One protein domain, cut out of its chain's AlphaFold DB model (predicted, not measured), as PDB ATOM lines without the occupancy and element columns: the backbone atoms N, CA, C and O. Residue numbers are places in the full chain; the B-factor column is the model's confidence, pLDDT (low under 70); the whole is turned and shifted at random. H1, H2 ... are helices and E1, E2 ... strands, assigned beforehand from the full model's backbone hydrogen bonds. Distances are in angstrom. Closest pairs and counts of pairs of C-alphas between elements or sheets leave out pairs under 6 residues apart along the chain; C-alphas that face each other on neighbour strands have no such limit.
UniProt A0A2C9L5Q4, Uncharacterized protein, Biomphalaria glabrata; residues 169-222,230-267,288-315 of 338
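AT A GLANCE: This is residues 169 to 222, 230 to 267 and 288 to 315 of the 338 residues of an uncharacterized protein of Biomphalaria glabrata (UniProt A0A2C9L5Q4). There is little regular structure: loops join a small, strongly twisted four-strand sheet at one end to the pair E2 E4 at the other, with the long helix H3 along one side. The 120 residues, with three helices and six strands, run E1 H1 E2 H2 E3 E4 E5 H3 E6; the sheet E3 E1 E5 E6 is mixed, the class mixed, with 45 residues in named elements. It is compact, radius of gyration of the C-alphas 14.1 A, spanning 41 by 35 by 28 A.

HOW THE PARTS SIT: Start at E1, residues 174 to 177: E3, residues 213 to 216, is its antiparallel neighbour, N 176 and O 214 at 2.7 A. E5, residues 254 to 256, is its parallel neighbour, N 255 and O 175 at 2.7 A. E6, residues 308 to 312, is antiparallel to E5, N 254 and O 310 at 2.8 A. H1, residues 185 to 188, only grazes this sheet. E2, residues 194 to 196, and E4, residues 235 to 237, are antiparallel, N 195 and O 236 at 2.8 A. H2, residues 198 to 201, and H3, residues 288 to 302, only just touch, with 3 pairs of C-alphas within 8 A, closest Glu 198 and Met 290, 7.1 A. In H3 every O i to N i+4 pair is within hydrogen-bond range; H1 and H2 are too short for one.

IN THESE COORDINATES: Find C-alpha 174 at (-32.925, 21.498, 29.167), where E1 begins; H3 runs 21.1 A, and E6 13.6 A to C-alpha 312 at (-29.420, 26.873, 39.028).

THE WHOLE: Cuts leave gaps of 22.5 A between C-alphas 222 and 230 and 20.0 A between C-alphas 267 and 288. Links H2 to E3 and E4 to E5 are long; pLDDT is under 70 in 43 residues, among them 201 to 218.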
ATOM      1  N   GLU A 169     -40.124  33.602  28.604       58.81
ATOM      2  CA  GLU A 169     -39.704  33.149  27.271       58.81
ATOM      3  C   GLU A 169     -39.907  31.643  27.052       58.81
ATOM      4  O   GLU A 169     -39.264  30.791  27.665       58.81
ATOM      5  N   ASP A 170     -40.784  31.310  26.100       51.78
ATOM      6  CA  ASP A 170     -40.924  29.960  25.554       51.78
ATOM      7  C   ASP A 170     -39.722  29.646  24.656       51.78
ATOM      8  O   ASP A 170     -39.770  29.848  23.437       51.78
ATOM      9  N   LYS A 171     -38.638  29.170  25.280       54.94
ATOM     10  CA  LYS A 171     -37.744  28.087  24.822       54.94
ATOM     11  C   LYS A 171     -36.426  28.137  25.585       54.94
ATOM     12  O   LYS A 171     -35.459  28.747  25.139       54.94
ATOM     13  N   SER A 172     -36.345  27.332  26.631       60.19
ATOM     14  CA  SER A 172     -35.075  26.806  27.103       60.19
ATOM     15  C   SER A 172     -35.006  25.318  26.825       60.19
ATOM     16  O   SER A 172     -35.872  24.522  27.197       60.19
ATOM     17  N   SER A 173     -33.974  24.935  26.085       67.62
ATOM     18  CA  SER A 173     -33.561  23.545  26.019       67.62
ATOM     19  C   SER A 173     -32.979  23.159  27.371       67.62
ATOM     20  O   SER A 173     -32.120  23.865  27.899       67.62
ATOM     21  N   GLY A 174     -33.421  22.032  27.907       76.50
ATOM     22  CA  GLY A 174     -32.925  21.498  29.167       76.50
ATOM     23  C   GLY A 174     -32.337  20.110  29.007       76.50
ATOM     24  O   GLY A 174     -32.403  19.487  27.942       76.50
ATOM     25  N   LEU A 175     -31.807  19.604  30.107       80.56
ATOM     26  CA  LEU A 175     -31.409  18.211  30.234       80.56
ATOM     27  C   LEU A 175     -32.532  17.414  30.892       80.56
ATOM     28  O   LEU A 175     -33.238  17.915  31.759       80.56
ATOM     29  N   TRP A 176     -32.706  16.164  30.488       79.81
ATOM     30  CA  TRP A 176     -33.663  15.233  31.061       79.81
ATOM     31  C   TRP A 176     -32.950  14.097  31.757       79.81
ATOM     32  O   TRP A 176     -32.165  13.402  31.110       79.81
ATOM     33  N   TYR A 177     -33.309  13.843  33.014       77.38
ATOM     34  CA  TYR A 177     -32.890  12.640  33.722       77.38
ATOM     35  C   TYR A 177     -34.047  11.674  33.920       77.38
ATOM     36  O   TYR A 177     -35.051  11.983  34.561       77.38
ATOM     37  N   ASN A 178     -33.868  10.456  33.416       70.31
ATOM     38  CA  ASN A 178     -34.800   9.351  33.622       70.31
ATOM     39  C   ASN A 178     -34.264   8.369  34.660       70.31
ATOM     40  O   ASN A 178     -33.910   7.236  34.339       70.31
ATOM     41  N   THR A 179     -34.152   8.827  35.902       69.38
ATOM     42  CA  THR A 179     -33.778   7.967  37.030       69.38
ATOM     43  C   THR A 179     -35.025   7.339  37.655       69.38
ATOM     44  O   THR A 179     -36.081   7.968  37.751       69.38
ATOM     45  N   THR A 180     -34.928   6.077  38.070       65.81
ATOM     46  CA  THR A 180     -36.048   5.311  38.642       65.81
ATOM     47  C   THR A 180     -36.135   5.394  40.164       65.81
ATOM     48  O   THR A 180     -37.053   4.819  40.739       65.81
ATOM     49  N   SER A 181     -35.183   6.058  40.822       72.62
ATOM     50  CA  SER A 181     -35.144   6.184  42.281       72.62
ATOM     51  C   SER A 181     -35.292   7.645  42.695       72.62
ATOM     52  O   SER A 181     -36.393   8.125  42.967       72.62
ATOM     53  N   ALA A 182     -34.185   8.368  42.693       77.06
ATOM     54  CA  ALA A 182     -34.052   9.702  43.235       77.06
ATOM     55  C   ALA A 182     -33.110  10.510  42.340       77.06
ATOM     56  O   ALA A 182     -32.245   9.941  41.673       77.06
ATOM     57  N   PHE A 183     -33.275  11.828  42.340       80.69
ATOM     58  CA  PHE A 183     -32.413  12.750  41.612       80.69
ATOM     59  C   PHE A 183     -31.775  13.731  42.586       80.69
ATOM     60  O   PHE A 183     -32.493  14.428  43.299       80.69
ATOM     61  N   ASN A 184     -30.443  13.775  42.620       82.19
ATOM     62  CA  ASN A 184     -29.723  14.776  43.390       82.19
ATOM     63  C   ASN A 184     -29.441  16.006  42.507       82.19
ATOM     64  O   ASN A 184     -28.568  15.931  41.638       82.19
ATOM     65  N   PRO A 185     -30.150  17.131  42.710       83.00
ATOM     66  CA  PRO A 185     -29.904  18.336  41.932       83.00
ATOM     67  C   PRO A 185     -28.507  18.908  42.171       83.00
ATOM     68  O   PRO A 185     -27.883  19.374  41.230       83.00
ATOM     69  N   PHE A 186     -27.975  18.840  43.392       81.75
ATOM     70  CA  PHE A 186     -26.670  19.422  43.715       81.75
ATOM     71  C   PHE A 186     -25.524  18.729  42.961       81.75
ATOM     72  O   PHE A 186     -24.635  19.400  42.438       81.75
ATOM     73  N   GLU A 187     -25.596  17.402  42.810       79.12
ATOM     74  CA  GLU A 187     -24.645  16.609  42.018       79.12
ATOM     75  C   GLU A 187     -24.558  17.100  40.567       79.12
ATOM     76  O   GLU A 187     -23.461  17.190  40.017       79.12
ATOM     77  N   HIS A 188     -25.692  17.476  39.962       78.38
ATOM     78  CA  HIS A 188     -25.721  17.987  38.591       78.38
ATOM     79  C   HIS A 188     -24.845  19.240  38.416       78.38
ATOM     80  O   HIS A 188     -24.158  19.373  37.404       78.38
ATOM     81  N   TRP A 189     -24.796  20.113  39.426       78.12
ATOM     82  CA  TRP A 189     -23.934  21.301  39.438       78.12
ATOM     83  C   TRP A 189     -22.577  21.072  40.118       78.12
ATOM     84  O   TRP A 189     -21.892  22.030  40.470       78.12
ATOM     85  N   GLY A 190     -22.144  19.816  40.254       72.88
ATOM     86  CA  GLY A 190     -20.805  19.449  40.723       72.88
ATOM     87  C   GLY A 190     -20.667  19.281  42.233       72.88
ATOM     88  O   GLY A 190     -19.550  19.137  42.708       72.88
ATOM     89  N   LEU A 191     -21.761  19.264  42.997       75.38
ATOM     90  CA  LEU A 191     -21.740  19.041  44.447       75.38
ATOM     91  C   LEU A 191     -22.128  17.598  44.765       75.38
ATOM     92  O   LEU A 191     -23.225  17.295  45.233       75.38
ATOM     93  N   THR A 192     -21.209  16.687  44.469       74.25
ATOM     94  CA  THR A 192     -21.427  15.231  44.530       74.25
ATOM     95  C   THR A 192     -21.701  14.698  45.940       74.25
ATOM     96  O   THR A 192     -22.331  13.655  46.087       74.25
ATOM     97  N   ASN A 193     -21.274  15.421  46.980       72.44
ATOM     98  CA  ASN A 193     -21.434  15.029  48.387       72.44
ATOM     99  C   ASN A 193     -22.506  15.845  49.124       72.44
ATOM    100  O   ASN A 193     -22.614  15.763  50.349       72.44
ATOM    101  N   THR A 194     -23.291  16.630  48.391       76.62
ATOM    102  CA  THR A 194     -24.372  17.456  48.928       76.62
ATOM    103  C   THR A 194     -25.707  16.856  48.531       76.62
ATOM    104  O   THR A 194     -25.905  16.524  47.367       76.62
ATOM    105  N   TYR A 195     -26.634  16.733  49.475       79.62
ATOM    106  CA  TYR A 195     -27.943  16.122  49.258       79.62
ATOM    107  C   TYR A 195     -29.058  17.027  49.782       79.62
ATOM    108  O   TYR A 195     -28.840  17.772  50.741       79.62
ATOM    109  N   PRO A 196     -30.269  16.965  49.206       80.81
ATOM    110  CA  PRO A 196     -31.428  17.595  49.822       80.81
ATOM    111  C   PRO A 196     -31.711  16.990  51.201       80.81
ATOM    112  O   PRO A 196     -31.552  15.780  51.388       80.81
ATOM    113  N   GLN A 197     -32.166  17.803  52.155       77.38
ATOM    114  CA  GLN A 197     -32.386  17.351  53.537       77.38
ATOM    115  C   GLN A 197     -33.376  16.179  53.637       77.38
ATOM    116  O   GLN A 197     -33.249  15.322  54.512       77.38
ATOM    117  N   GLU A 198     -34.337  16.071  52.712       74.31
ATOM    118  CA  GLU A 198     -35.320  14.984  52.724       74.31
ATOM    119  C   GLU A 198     -34.703  13.594  52.511       74.31
ATOM    120  O   GLU A 198     -35.325  12.596  52.880       74.31
ATOM    121  N   TYR A 199     -33.495  13.498  51.948       75.75
ATOM    122  CA  TYR A 199     -32.844  12.213  51.678       75.75
ATOM    123  C   TYR A 199     -32.440  11.494  52.966       75.75
ATOM    124  O   TYR A 199     -32.633  10.280  53.071       75.75
ATOM    125  N   GLU A 200     -31.974  12.244  53.971       71.56
ATOM    126  CA  GLU A 200     -31.714  11.705  55.309       71.56
ATOM    127  C   GLU A 200     -33.005  11.195  55.953       71.56
ATOM    128  O   GLU A 200     -33.045  10.117  56.545       71.56
ATOM    129  N   LEU A 201     -34.103  11.938  55.792       68.62
ATOM    130  CA  LEU A 201     -35.394  11.570  56.374       68.62
ATOM    131  C   LEU A 201     -35.984  10.311  55.739       68.62
ATOM    132  O   LEU A 201     -36.649   9.534  56.432       68.62
ATOM    133  N   LEU A 202     -35.753  10.129  54.441       67.31
ATOM    134  CA  LEU A 202     -36.225   8.994  53.658       67.31
ATOM    135  C   LEU A 202     -35.365   7.734  53.850       67.31
ATOM    136  O   LEU A 202     -35.718   6.691  53.301       67.31
ATOM    137  N   ASN A 203     -34.259   7.810  54.607       66.94
ATOM    138  CA  ASN A 203     -33.222   6.771  54.656       66.94
ATOM    139  C   ASN A 203     -32.834   6.292  53.242       66.94
ATOM    140  O   ASN A 203     -32.557   5.110  53.021       66.94
ATOM    141  N   MET A 204     -32.877   7.192  52.258       63.72
ATOM    142  CA  MET A 204     -32.509   6.849  50.896       63.72
ATOM    143  C   MET A 204     -30.993   6.830  50.828       63.72
ATOM    144  O   MET A 204     -30.332   7.805  51.180       63.72
ATOM    145  N   SER A 205     -30.434   5.713  50.365       58.94
ATOM    146  CA  SER A 205     -29.045   5.703  49.922       58.94
ATOM    147  C   SER A 205     -28.859   6.811  48.888       58.94
ATOM    148  O   SER A 205     -29.777   7.045  48.089       58.94
ATOM    149  N   ALA A 206     -27.687   7.456  48.890       57.56
ATOM    150  CA  ALA A 206     -27.294   8.387  47.836       57.56
ATOM    151  C   ALA A 206     -27.735   7.813  46.476       57.56
ATOM    152  O   ALA A 206     -27.515   6.617  46.229       57.56
ATOM    153  N   PRO A 207     -28.459   8.591  45.651       57.72
ATOM    154  CA  PRO A 207     -28.975   8.075  44.400       57.72
ATOM    155  C   PRO A 207     -27.811   7.509  43.594       57.72
ATOM    156  O   PRO A 207     -26.730   8.092  43.545       57.72
ATOM    157  N   SER A 208     -28.022   6.344  42.981       55.12
ATOM    158  CA  SER A 208     -27.090   5.841  41.976       55.12
ATOM    159  C   SER A 208     -26.905   6.928  40.921       55.12
ATOM    160  O   SER A 208     -27.922   7.428  40.432       55.12
ATOM    161  N   VAL A 209     -25.643   7.255  40.613       56.62
ATOM    162  CA  VAL A 209     -25.189   8.270  39.646       56.62
ATOM    163  C   VAL A 209     -26.232   8.531  38.570       56.62
ATOM    164  O   VAL A 209     -26.706   7.593  37.920       56.62
ATOM    165  N   ASN A 210     -26.577   9.802  38.387       61.22
ATOM    166  CA  ASN A 210     -27.563  10.259  37.420       61.22
ATOM    167  C   ASN A 210     -27.296   9.657  36.017       61.22
ATOM    168  O   ASN A 210     -26.413  10.102  35.288       61.22
ATOM    169  N   SER A 211     -28.034   8.605  35.641       53.62
ATOM    170  CA  SER A 211     -27.528   7.622  34.667       53.62
ATOM    171  C   SER A 211     -27.936   7.838  33.209       53.62
ATOM    172  O   SER A 211     -27.435   7.122  32.350       53.62
ATOM    173  N   ASN A 212     -28.800   8.808  32.888       56.88
ATOM    174  CA  ASN A 212     -29.200   9.088  31.503       56.88
ATOM    175  C   ASN A 212     -29.541  10.567  31.310       56.88
ATOM    176  O   ASN A 212     -30.455  11.050  31.971       56.88
ATOM    177  N   VAL A 213     -28.856  11.239  30.379       61.94
ATOM    178  CA  VAL A 213     -29.116  12.631  29.978       61.94
ATOM    179  C   VAL A 213     -29.688  12.647  28.561       61.94
ATOM    180  O   VAL A 213     -29.034  12.182  27.630       61.94
ATOM    181  N   MET A 214     -30.890  13.192  28.379       65.00
ATOM    182  CA  MET A 214     -31.440  13.509  27.048       65.00
ATOM    183  C   MET A 214     -31.720  15.006  26.940       65.00
ATOM    184  O   MET A 214     -31.963  15.653  27.949       65.00
ATOM    185  N   TYR A 215     -31.719  15.569  25.737       66.06
ATOM    186  CA  TYR A 215     -32.091  16.972  25.541       66.06
ATOM    187  C   TYR A 215     -33.616  17.108  25.455       66.06
ATOM    188  O   TYR A 215     -34.250  16.437  24.639       66.06
ATOM    189  N   VAL A 216     -34.208  17.975  26.282       63.84
ATOM    190  CA  VAL A 216     -35.629  18.361  26.195       63.84
ATOM    191  C   VAL A 216     -35.728  19.686  25.465       63.84
ATOM    192  O   VAL A 216     -35.003  20.622  25.792       63.84
ATOM    193  N   SER A 217     -36.640  19.778  24.501       55.03
ATOM    194  CA  SER A 217     -36.849  20.983  23.692       55.03
ATOM    195  C   SER A 217     -37.952  21.910  24.210       55.03
ATOM    196  O   SER A 217     -38.173  22.954  23.607       55.03
ATOM    197  N   ASP A 218     -38.676  21.523  25.265       68.38
ATOM    198  CA  ASP A 218     -39.828  22.283  25.749       68.38
ATOM    199  C   ASP A 218     -39.995  22.269  27.279       68.38
ATOM    200  O   ASP A 218     -40.685  21.421  27.861       68.38
ATOM    201  N   LEU A 219     -39.368  23.248  27.932       72.38
ATOM    202  CA  LEU A 219     -39.537  23.519  29.359       72.38
ATOM    203  C   LEU A 219     -40.761  24.389  29.686       72.38
ATOM    204  O   LEU A 219     -41.065  24.561  30.867       72.38
ATOM    205  N   SER A 220     -41.508  24.874  28.685       71.25
ATOM    206  CA  SER A 220     -42.743  25.650  28.917       71.25
ATOM    207  C   SER A 220     -43.829  24.817  29.606       71.25
ATOM    208  O   SER A 220     -44.617  25.320  30.403       71.25
ATOM    209  N   SER A 221     -43.815  23.503  29.368       77.31
ATOM    210  CA  SER A 221     -44.721  22.520  29.971       77.31
ATOM    211  C   SER A 221     -44.445  22.212  31.453       77.31
ATOM    212  O   SER A 221     -45.166  21.414  32.070       77.31
ATOM    213  N   MET A 222     -43.392  22.799  32.033       85.06
ATOM    214  CA  MET A 222     -43.009  22.564  33.423       85.06
ATOM    215  C   MET A 222     -43.919  23.351  34.354       85.06
ATOM    216  O   MET A 222     -43.863  24.576  34.431       85.06
ATOM    217  N   ILE A 230     -27.742  26.824  47.787       75.12
ATOM    218  CA  ILE A 230     -27.042  26.215  48.913       75.12
ATOM    219  C   ILE A 230     -27.245  27.109  50.129       75.12
ATOM    220  O   ILE A 230     -26.853  28.274  50.123       75.12
ATOM    221  N   SER A 231     -27.845  26.561  51.177       73.12
ATOM    222  CA  SER A 231     -27.924  27.172  52.496       73.12
ATOM    223  C   SER A 231     -28.055  26.082  53.558       73.12
ATOM    224  O   SER A 231     -28.314  24.914  53.258       73.12
ATOM    225  N   LYS A 232     -27.948  26.470  54.832       67.62
ATOM    226  CA  LYS A 232     -28.155  25.559  55.968       67.62
ATOM    227  C   LYS A 232     -29.524  24.858  55.949       67.62
ATOM    228  O   LYS A 232     -29.662  23.801  56.556       67.62
ATOM    229  N   LYS A 233     -30.534  25.440  55.293       72.62
ATOM    230  CA  LYS A 233     -31.898  24.892  55.241       72.62
ATOM    231  C   LYS A 233     -32.196  24.113  53.961       72.62
ATOM    232  O   LYS A 233     -33.203  23.415  53.926       72.62
ATOM    233  N   THR A 234     -31.366  24.219  52.919       73.12
ATOM    234  CA  THR A 234     -31.677  23.607  51.617       73.12
ATOM    235  C   THR A 234     -30.951  22.291  51.357       73.12
ATOM    236  O   THR A 234     -31.406  21.482  50.545       73.12
ATOM    237  N   CYS A 235     -29.836  22.039  52.045       72.81
ATOM    238  CA  CYS A 235     -29.036  20.838  51.832       72.81
ATOM    239  C   CYS A 235     -28.325  20.333  53.092       72.81
ATOM    240  O   CYS A 235     -28.188  21.057  54.080       72.81
ATOM    241  N   VAL A 236     -27.826  19.097  53.016       72.69
ATOM    242  CA  VAL A 236     -26.843  18.515  53.937       72.69
ATOM    243  C   VAL A 236     -25.602  18.097  53.150       72.69
ATOM    244  O   VAL A 236     -25.715  17.605  52.026       72.69
ATOM    245  N   THR A 237     -24.418  18.279  53.733       65.75
ATOM    246  CA  THR A 237     -23.141  17.845  53.151       65.75
ATOM    247  C   THR A 237     -22.624  16.633  53.915       65.75
ATOM    248  O   THR A 237     -22.535  16.676  55.141       65.75
ATOM    249  N   ASN A 238     -22.246  15.568  53.206       59.78
ATOM    250  CA  ASN A 238     -21.520  14.460  53.817       59.78
ATOM    251  C   ASN A 238     -20.089  14.926  54.158       59.78
ATOM    252  O   ASN A 238     -19.255  15.108  53.271       59.78
ATOM    253  N   LEU A 239     -19.853  15.182  55.447       50.12
ATOM    254  CA  LEU A 239     -18.605  15.711  56.012       50.12
ATOM    255  C   LEU A 239     -17.418  14.737  55.917       50.12
ATOM    256  O   LEU A 239     -16.278  15.173  56.055       50.12
ATOM    257  N   ASP A 240     -17.656  13.446  55.662       46.16
ATOM    258  CA  ASP A 240     -16.614  12.414  55.780       46.16
ATOM    259  C   ASP A 240     -15.581  12.428  54.638       46.16
ATOM    260  O   ASP A 240     -14.537  11.787  54.747       46.16
ATOM    261  N   ASN A 241     -15.833  13.164  53.550       45.56
ATOM    262  CA  ASN A 241     -14.829  13.474  52.528       45.56
ATOM    263  C   ASN A 241     -15.340  14.597  51.611       45.56
ATOM    264  O   ASN A 241     -16.031  14.314  50.630       45.56
ATOM    265  N   PRO A 242     -15.025  15.875  51.867       48.50
ATOM    266  CA  PRO A 242     -15.283  16.931  50.901       48.50
ATOM    267  C   PRO A 242     -14.280  16.791  49.746       48.50
ATOM    268  O   PRO A 242     -13.251  17.464  49.706       48.50
ATOM    269  N   GLU A 243     -14.542  15.894  48.795       46.06
ATOM    270  CA  GLU A 243     -13.855  15.978  47.512       46.06
ATOM    271  C   GLU A 243     -14.241  17.313  46.868       46.06
ATOM    272  O   GLU A 243     -15.421  17.617  46.688       46.06
ATOM    273  N   LYS A 244     -13.235  18.135  46.541       43.66
ATOM    274  CA  LYS A 244     -13.401  19.309  45.677       43.66
ATOM    275  C   LYS A 244     -13.725  18.802  44.272       43.66
ATOM    276  O   LYS A 244     -12.835  18.683  43.433       43.66
ATOM    277  N   SER A 245     -14.979  18.449  44.025       43.12
ATOM    278  CA  SER A 245     -15.443  18.108  42.688       43.12
ATOM    279  C   SER A 245     -15.612  19.382  41.863       43.12
ATOM    280  O   SER A 245     -16.082  20.424  42.322       43.12
ATOM    281  N   SER A 246     -15.127  19.315  40.626       41.09
ATOM    282  CA  SER A 246     -15.235  20.398  39.663       41.09
ATOM    283  C   SER A 246     -16.705  20.655  39.342       41.09
ATOM    284  O   SER A 246     -17.411  19.733  38.929       41.09
ATOM    285  N   LEU A 247     -17.128  21.914  39.463       46.06
ATOM    286  CA  LEU A 247     -18.395  22.414  38.937       46.06
ATOM    287  C   LEU A 247     -18.536  21.953  37.481       46.06
ATOM    288  O   LEU A 247     -17.732  22.354  36.639       46.06
ATOM    289  N   MET A 248     -19.538  21.131  37.155       45.28
ATOM    290  CA  MET A 248     -19.963  21.050  35.760       45.28
ATOM    291  C   MET A 248     -20.586  22.410  35.420       45.28
ATOM    292  O   MET A 248     -21.574  22.791  36.049       45.28
ATOM    293  N   PRO A 249     -20.035  23.181  34.463       52.12
ATOM    294  CA  PRO A 249     -20.509  24.526  34.149       52.12
ATOM    295  C   PRO A 249     -21.739  24.466  33.232       52.12
ATOM    296  O   PRO A 249     -21.817  25.166  32.224       52.12
ATOM    297  N   VAL A 250     -22.685  23.578  33.533       61.31
ATOM    298  CA  VAL A 250     -23.911  23.449  32.755       61.31
ATOM    299  C   VAL A 250     -24.972  24.310  33.426       61.31
ATOM    300  O   VAL A 250     -25.591  23.928  34.414       61.31
ATOM    301  N   ASN A 251     -25.173  25.505  32.875       69.31
ATOM    302  CA  ASN A 251     -26.241  26.416  33.298       69.31
ATOM    303  C   ASN A 251     -27.622  25.983  32.771       69.31
ATOM    304  O   ASN A 251     -28.598  26.703  32.943       69.31
ATOM    305  N   SER A 252     -27.714  24.832  32.098       77.62
ATOM    306  CA  SER A 252     -28.972  24.356  31.540       77.62
ATOM    307  C   SER A 252     -29.896  23.823  32.641       77.62
ATOM    308  O   SER A 252     -29.458  23.016  33.462       77.62
ATOM    309  N   PRO A 253     -31.179  24.210  32.642       84.19
ATOM    310  CA  PRO A 253     -32.178  23.619  33.525       84.19
ATOM    311  C   PRO A 253     -32.330  22.110  33.315       84.19
ATOM    312  O   PRO A 253     -32.125  21.572  32.219       84.19
ATOM    313  N   VAL A 254     -32.745  21.430  34.381       85.00
ATOM    314  CA  VAL A 254     -32.844  19.974  34.435       85.00
ATOM    315  C   VAL A 254     -34.267  19.517  34.714       85.00
ATOM    316  O   VAL A 254     -34.791  19.705  35.808       85.00
ATOM    317  N   ALA A 255     -34.878  18.838  33.752       86.50
ATOM    318  CA  ALA A 255     -36.136  18.126  33.913       86.50
ATOM    319  C   ALA A 255     -35.903  16.675  34.357       86.50
ATOM    320  O   ALA A 255     -34.898  16.041  34.029       86.50
ATOM    321  N   ILE A 256     -36.882  16.110  35.060       83.31
ATOM    322  CA  ILE A 256     -36.793  14.745  35.585       83.31
ATOM    323  C   ILE A 256     -38.018  13.902  35.238       83.31
ATOM    324  O   ILE A 256     -39.158  14.365  35.289       83.31
ATOM    325  N   GLY A 257     -37.786  12.631  34.911       80.25
ATOM    326  CA  GLY A 257     -38.807  11.678  34.479       80.25
ATOM    327  C   GLY A 257     -39.866  11.383  35.543       80.25
ATOM    328  O   GLY A 257     -39.627  11.520  36.740       80.25
ATOM    329  N   ALA A 258     -41.056  10.949  35.117       81.31
ATOM    330  CA  ALA A 258     -42.232  10.785  35.984       81.31
ATOM    331  C   ALA A 258     -42.035   9.825  37.176       81.31
ATOM    332  O   ALA A 258     -42.710   9.964  38.190       81.31
ATOM    333  N   ASN A 259     -41.094   8.881  37.070       78.94
ATOM    334  CA  ASN A 259     -40.808   7.875  38.098       78.94
ATOM    335  C   ASN A 259     -39.689   8.282  39.074       78.94
ATOM    336  O   ASN A 259     -39.272   7.473  39.893       78.94
ATOM    337  N   THR A 260     -39.205   9.520  39.007       79.81
ATOM    338  CA  THR A 260     -38.156  10.037  39.895       79.81
ATOM    339  C   THR A 260     -38.764  10.740  41.109       79.81
ATOM    340  O   THR A 260     -39.614  11.625  40.930       79.81
ATOM    341  N   VAL A 261     -38.323  10.387  42.321       79.69
ATOM    342  CA  VAL A 261     -38.615  11.136  43.561       79.69
ATOM    343  C   VAL A 261     -37.876  12.477  43.542       79.69
ATOM    344  O   VAL A 261     -36.754  12.558  43.045       79.69
ATOM    345  N   VAL A 262     -38.528  13.533  44.036       77.25
ATOM    346  CA  VAL A 262     -38.083  14.931  43.906       77.25
ATOM    347  C   VAL A 262     -38.039  15.591  45.279       77.25
ATOM    348  O   VAL A 262     -38.905  15.316  46.105       77.25
ATOM    349  N   SER A 263     -37.072  16.476  45.505       79.06
ATOM    350  CA  SER A 263     -37.052  17.371  46.669       79.06
ATOM    351  C   SER A 263     -37.567  18.757  46.276       79.06
ATOM    352  O   SER A 263     -37.205  19.270  45.210       79.06
ATOM    353  N   LEU A 264     -38.391  19.351  47.145       77.50
ATOM    354  CA  LEU A 264     -38.853  20.740  47.032       77.50
ATOM    355  C   LEU A 264     -38.027  21.717  47.872       77.50
ATOM    356  O   LEU A 264     -38.246  22.920  47.796       77.50
ATOM    357  N   GLN A 265     -37.106  21.234  48.701       79.69
ATOM    358  CA  GLN A 265     -36.388  22.090  49.647       79.69
ATOM    359  C   GLN A 265     -35.060  22.612  49.118       79.69
ATOM    360  O   GLN A 265     -34.239  23.115  49.868       79.69
ATOM    361  N   THR A 266     -34.841  22.534  47.815       81.06
ATOM    362  CA  THR A 266     -33.554  22.909  47.224       81.06
ATOM    363  C   THR A 266     -33.402  24.417  47.026       81.06
ATOM    364  O   THR A 266     -32.299  24.870  46.750       81.06
ATOM    365  N   GLY A 267     -34.464  25.206  47.220       84.94
ATOM    366  CA  GLY A 267     -34.434  26.663  47.108       84.94
ATOM    367  C   GLY A 267     -35.823  27.271  46.876       84.94
ATOM    368  O   GLY A 267     -36.829  26.631  47.187       84.94
ATOM    369  N   ASP A 288     -42.430  14.022  59.382       72.00
ATOM    370  CA  ASP A 288     -43.553  13.274  58.806       72.00
ATOM    371  C   ASP A 288     -44.301  14.081  57.738       72.00
ATOM    372  O   ASP A 288     -44.720  13.534  56.718       72.00
ATOM    373  N   GLN A 289     -44.437  15.395  57.939       74.69
ATOM    374  CA  GLN A 289     -45.058  16.285  56.958       74.69
ATOM    375  C   GLN A 289     -44.183  16.429  55.709       74.69
ATOM    376  O   GLN A 289     -44.713  16.364  54.597       74.69
ATOM    377  N   MET A 290     -42.860  16.550  55.887       73.62
ATOM    378  CA  MET A 290     -41.902  16.624  54.776       73.62
ATOM    379  C   MET A 290     -41.986  15.359  53.927       73.62
ATOM    380  O   MET A 290     -42.172  15.423  52.712       73.62
ATOM    381  N   LEU A 291     -41.939  14.200  54.591       74.94
ATOM    382  CA  LEU A 291     -42.063  12.895  53.957       74.94
ATOM    383  C   LEU A 291     -43.377  12.763  53.175       74.94
ATOM    384  O   LEU A 291     -43.372  12.379  52.005       74.94
ATOM    385  N   PHE A 292     -44.502  13.104  53.804       79.12
ATOM    386  CA  PHE A 292     -45.812  13.037  53.164       79.12
ATOM    387  C   PHE A 292     -45.891  13.931  51.921       79.12
ATOM    388  O   PHE A 292     -46.342  13.473  50.869       79.12
ATOM    389  N   ARG A 293     -45.418  15.181  52.014       80.44
ATOM    390  CA  ARG A 293     -45.422  16.133  50.894       80.44
ATOM    391  C   ARG A 293     -44.581  15.615  49.724       80.44
ATOM    392  O   ARG A 293     -45.071  15.607  48.594       80.44
ATOM    393  N   THR A 294     -43.376  15.115  49.993       79.69
ATOM    394  CA  THR A 294     -42.490  14.521  48.978       79.69
ATOM    395  C   THR A 294     -43.139  13.326  48.276       79.69
ATOM    396  O   THR A 294     -43.166  13.262  47.044       79.69
ATOM    397  N   LEU A 295     -43.730  12.399  49.038       81.00
ATOM    398  CA  LEU A 295     -44.408  11.227  48.474       81.00
ATOM    399  C   LEU A 295     -45.646  11.610  47.654       81.00
ATOM    400  O   LEU A 295     -45.873  11.046  46.582       81.00
ATOM    401  N   LEU A 296     -46.434  12.580  48.117       83.69
ATOM    402  CA  LEU A 296     -47.619  13.041  47.398       83.69
ATOM    403  C   LEU A 296     -47.249  13.692  46.061       83.69
ATOM    404  O   LEU A 296     -47.857  13.377  45.040       83.69
ATOM    405  N   ILE A 297     -46.220  14.540  46.030       84.94
ATOM    406  CA  ILE A 297     -45.734  15.142  44.779       84.94
ATOM    407  C   ILE A 297     -45.236  14.070  43.817       84.94
ATOM    408  O   ILE A 297     -45.549  14.120  42.628       84.94
ATOM    409  N   HIS A 298     -44.517  13.066  44.323       84.06
ATOM    410  CA  HIS A 298     -44.096  11.934  43.507       84.06
ATOM    411  C   HIS A 298     -45.296  11.203  42.874       84.06
ATOM    412  O   HIS A 298     -45.278  10.907  41.677       84.06
ATOM    413  N   VAL A 299     -46.378  10.981  43.630       86.25
ATOM    414  CA  VAL A 299     -47.627  10.404  43.097       86.25
ATOM    415  C   VAL A 299     -48.254  11.306  42.030       86.25
ATOM    416  O   VAL A 299     -48.571  10.821  40.941       86.25
ATOM    417  N   LEU A 300     -48.387  12.612  42.287       86.50
ATOM    418  CA  LEU A 300     -48.950  13.574  41.327       86.50
ATOM    419  C   LEU A 300     -48.149  13.613  40.018       86.50
ATOM    420  O   LEU A 300     -48.724  13.655  38.928       86.50
ATOM    421  N   LYS A 301     -46.825  13.527  40.116       86.38
ATOM    422  CA  LYS A 301     -45.921  13.471  38.967       86.38
ATOM    423  C   LYS A 301     -46.067  12.168  38.179       86.38
ATOM    424  O   LYS A 301     -46.163  12.198  36.953       86.38
ATOM    425  N   LYS A 302     -46.176  11.023  38.862       85.56
ATOM    426  CA  LYS A 302     -46.455   9.723  38.225       85.56
ATOM    427  C   LYS A 302     -47.789   9.728  37.473       85.56
ATOM    428  O   LYS A 302     -47.911   9.116  36.414       85.56
ATOM    429  N   MET A 303     -48.769  10.461  37.997       87.00
ATOM    430  CA  MET A 303     -50.066  10.694  37.362       87.00
ATOM    431  C   MET A 303     -50.032  11.763  36.256       87.00
ATOM    432  O   MET A 303     -51.064  12.013  35.641       87.00
ATOM    433  N   LYS A 304     -48.868  12.376  35.988       85.44
ATOM    434  CA  LYS A 304     -48.672  13.471  35.021       85.44
ATOM    435  C   LYS A 304     -49.538  14.704  35.307       85.44
ATOM    436  O   LYS A 304     -49.892  15.435  34.389       85.44
ATOM    437  N   VAL A 305     -49.891  14.916  36.575       85.25
ATOM    438  CA  VAL A 305     -50.617  16.111  37.029       85.25
ATOM    439  C   VAL A 305     -49.655  17.288  37.171       85.25
ATOM    440  O   VAL A 305     -50.029  18.421  36.898       85.25
ATOM    441  N   VAL A 306     -48.413  17.013  37.574       87.69
ATOM    442  CA  VAL A 306     -47.354  18.017  37.701       87.69
ATOM    443  C   VAL A 306     -46.081  17.546  37.007       87.69
ATOM    444  O   VAL A 306     -45.735  16.365  37.058       87.69
ATOM    445  N   ASN A 307     -45.366  18.490  36.405       87.62
ATOM    446  CA  ASN A 307     -44.025  18.314  35.853       87.62
ATOM    447  C   ASN A 307     -43.048  19.250  36.568       87.62
ATOM    448  O   ASN A 307     -43.452  20.281  37.111       87.62
ATOM    449  N   PHE A 308     -41.773  18.868  36.580       87.06
ATOM    450  CA  PHE A 308     -40.771  19.470  37.449       87.06
ATOM    451  C   PHE A 308     -39.459  19.708  36.713       87.06
ATOM    452  O   PHE A 308     -38.939  18.783  36.077       87.06
ATOM    453  N   ALA A 309     -38.908  20.907  36.871       88.38
ATOM    454  CA  ALA A 309     -37.559  21.231  36.437       88.38
ATOM    455  C   ALA A 309     -36.783  21.977  37.525       88.38
ATOM    456  O   ALA A 309     -37.347  22.791  38.255       88.38
ATOM    457  N   TYR A 310     -35.487  21.697  37.608       88.38
ATOM    458  CA  TYR A 310     -34.541  22.367  38.485       88.38
ATOM    459  C   TYR A 310     -33.730  23.401  37.708       88.38
ATOM    460  O   TYR A 310     -33.273  23.129  36.598       88.38
ATOM    461  N   TYR A 311     -33.534  24.562  38.316       86.75
ATOM    462  CA  TYR A 311     -32.787  25.689  37.777       86.75
ATOM    463  C   TYR A 311     -31.664  26.017  38.748       86.75
ATOM    464  O   TYR A 311     -31.875  26.051  39.964       86.75
ATOM    465  N   LYS A 312     -30.472  26.279  38.218       81.88
ATOM    466  CA  LYS A 312     -29.420  26.873  39.028       81.88
ATOM    467  C   LYS A 312     -29.850  28.290  39.373       81.88
ATOM    468  O   LYS A 312     -30.187  29.057  38.476       81.88
ATOM    469  N   VAL A 313     -29.820  28.626  40.653       77.12
ATOM    470  CA  VAL A 313     -30.094  29.986  41.098       77.12
ATOM    471  C   VAL A 313     -28.848  30.504  41.784       77.12
ATOM    472  O   VAL A 313     -28.423  29.959  42.800       77.12
ATOM    473  N   ASP A 314     -28.286  31.575  41.234       68.44
ATOM    474  CA  ASP A 314     -27.297  32.360  41.953       68.44
ATOM    475  C   ASP A 314     -28.070  33.262  42.934       68.44
ATOM    476  O   ASP A 314     -28.880  34.086  42.491       68.44
ATOM    477  N   PRO A 315     -27.911  33.094  44.260       59.97
ATOM    478  CA  PRO A 315     -28.558  33.987  45.214       59.97
ATOM    479  C   PRO A 315     -28.102  35.428  44.958       59.97
ATOM    480  O   PRO A 315     -26.998  35.654  44.450       59.97
TER     481      PRO A 315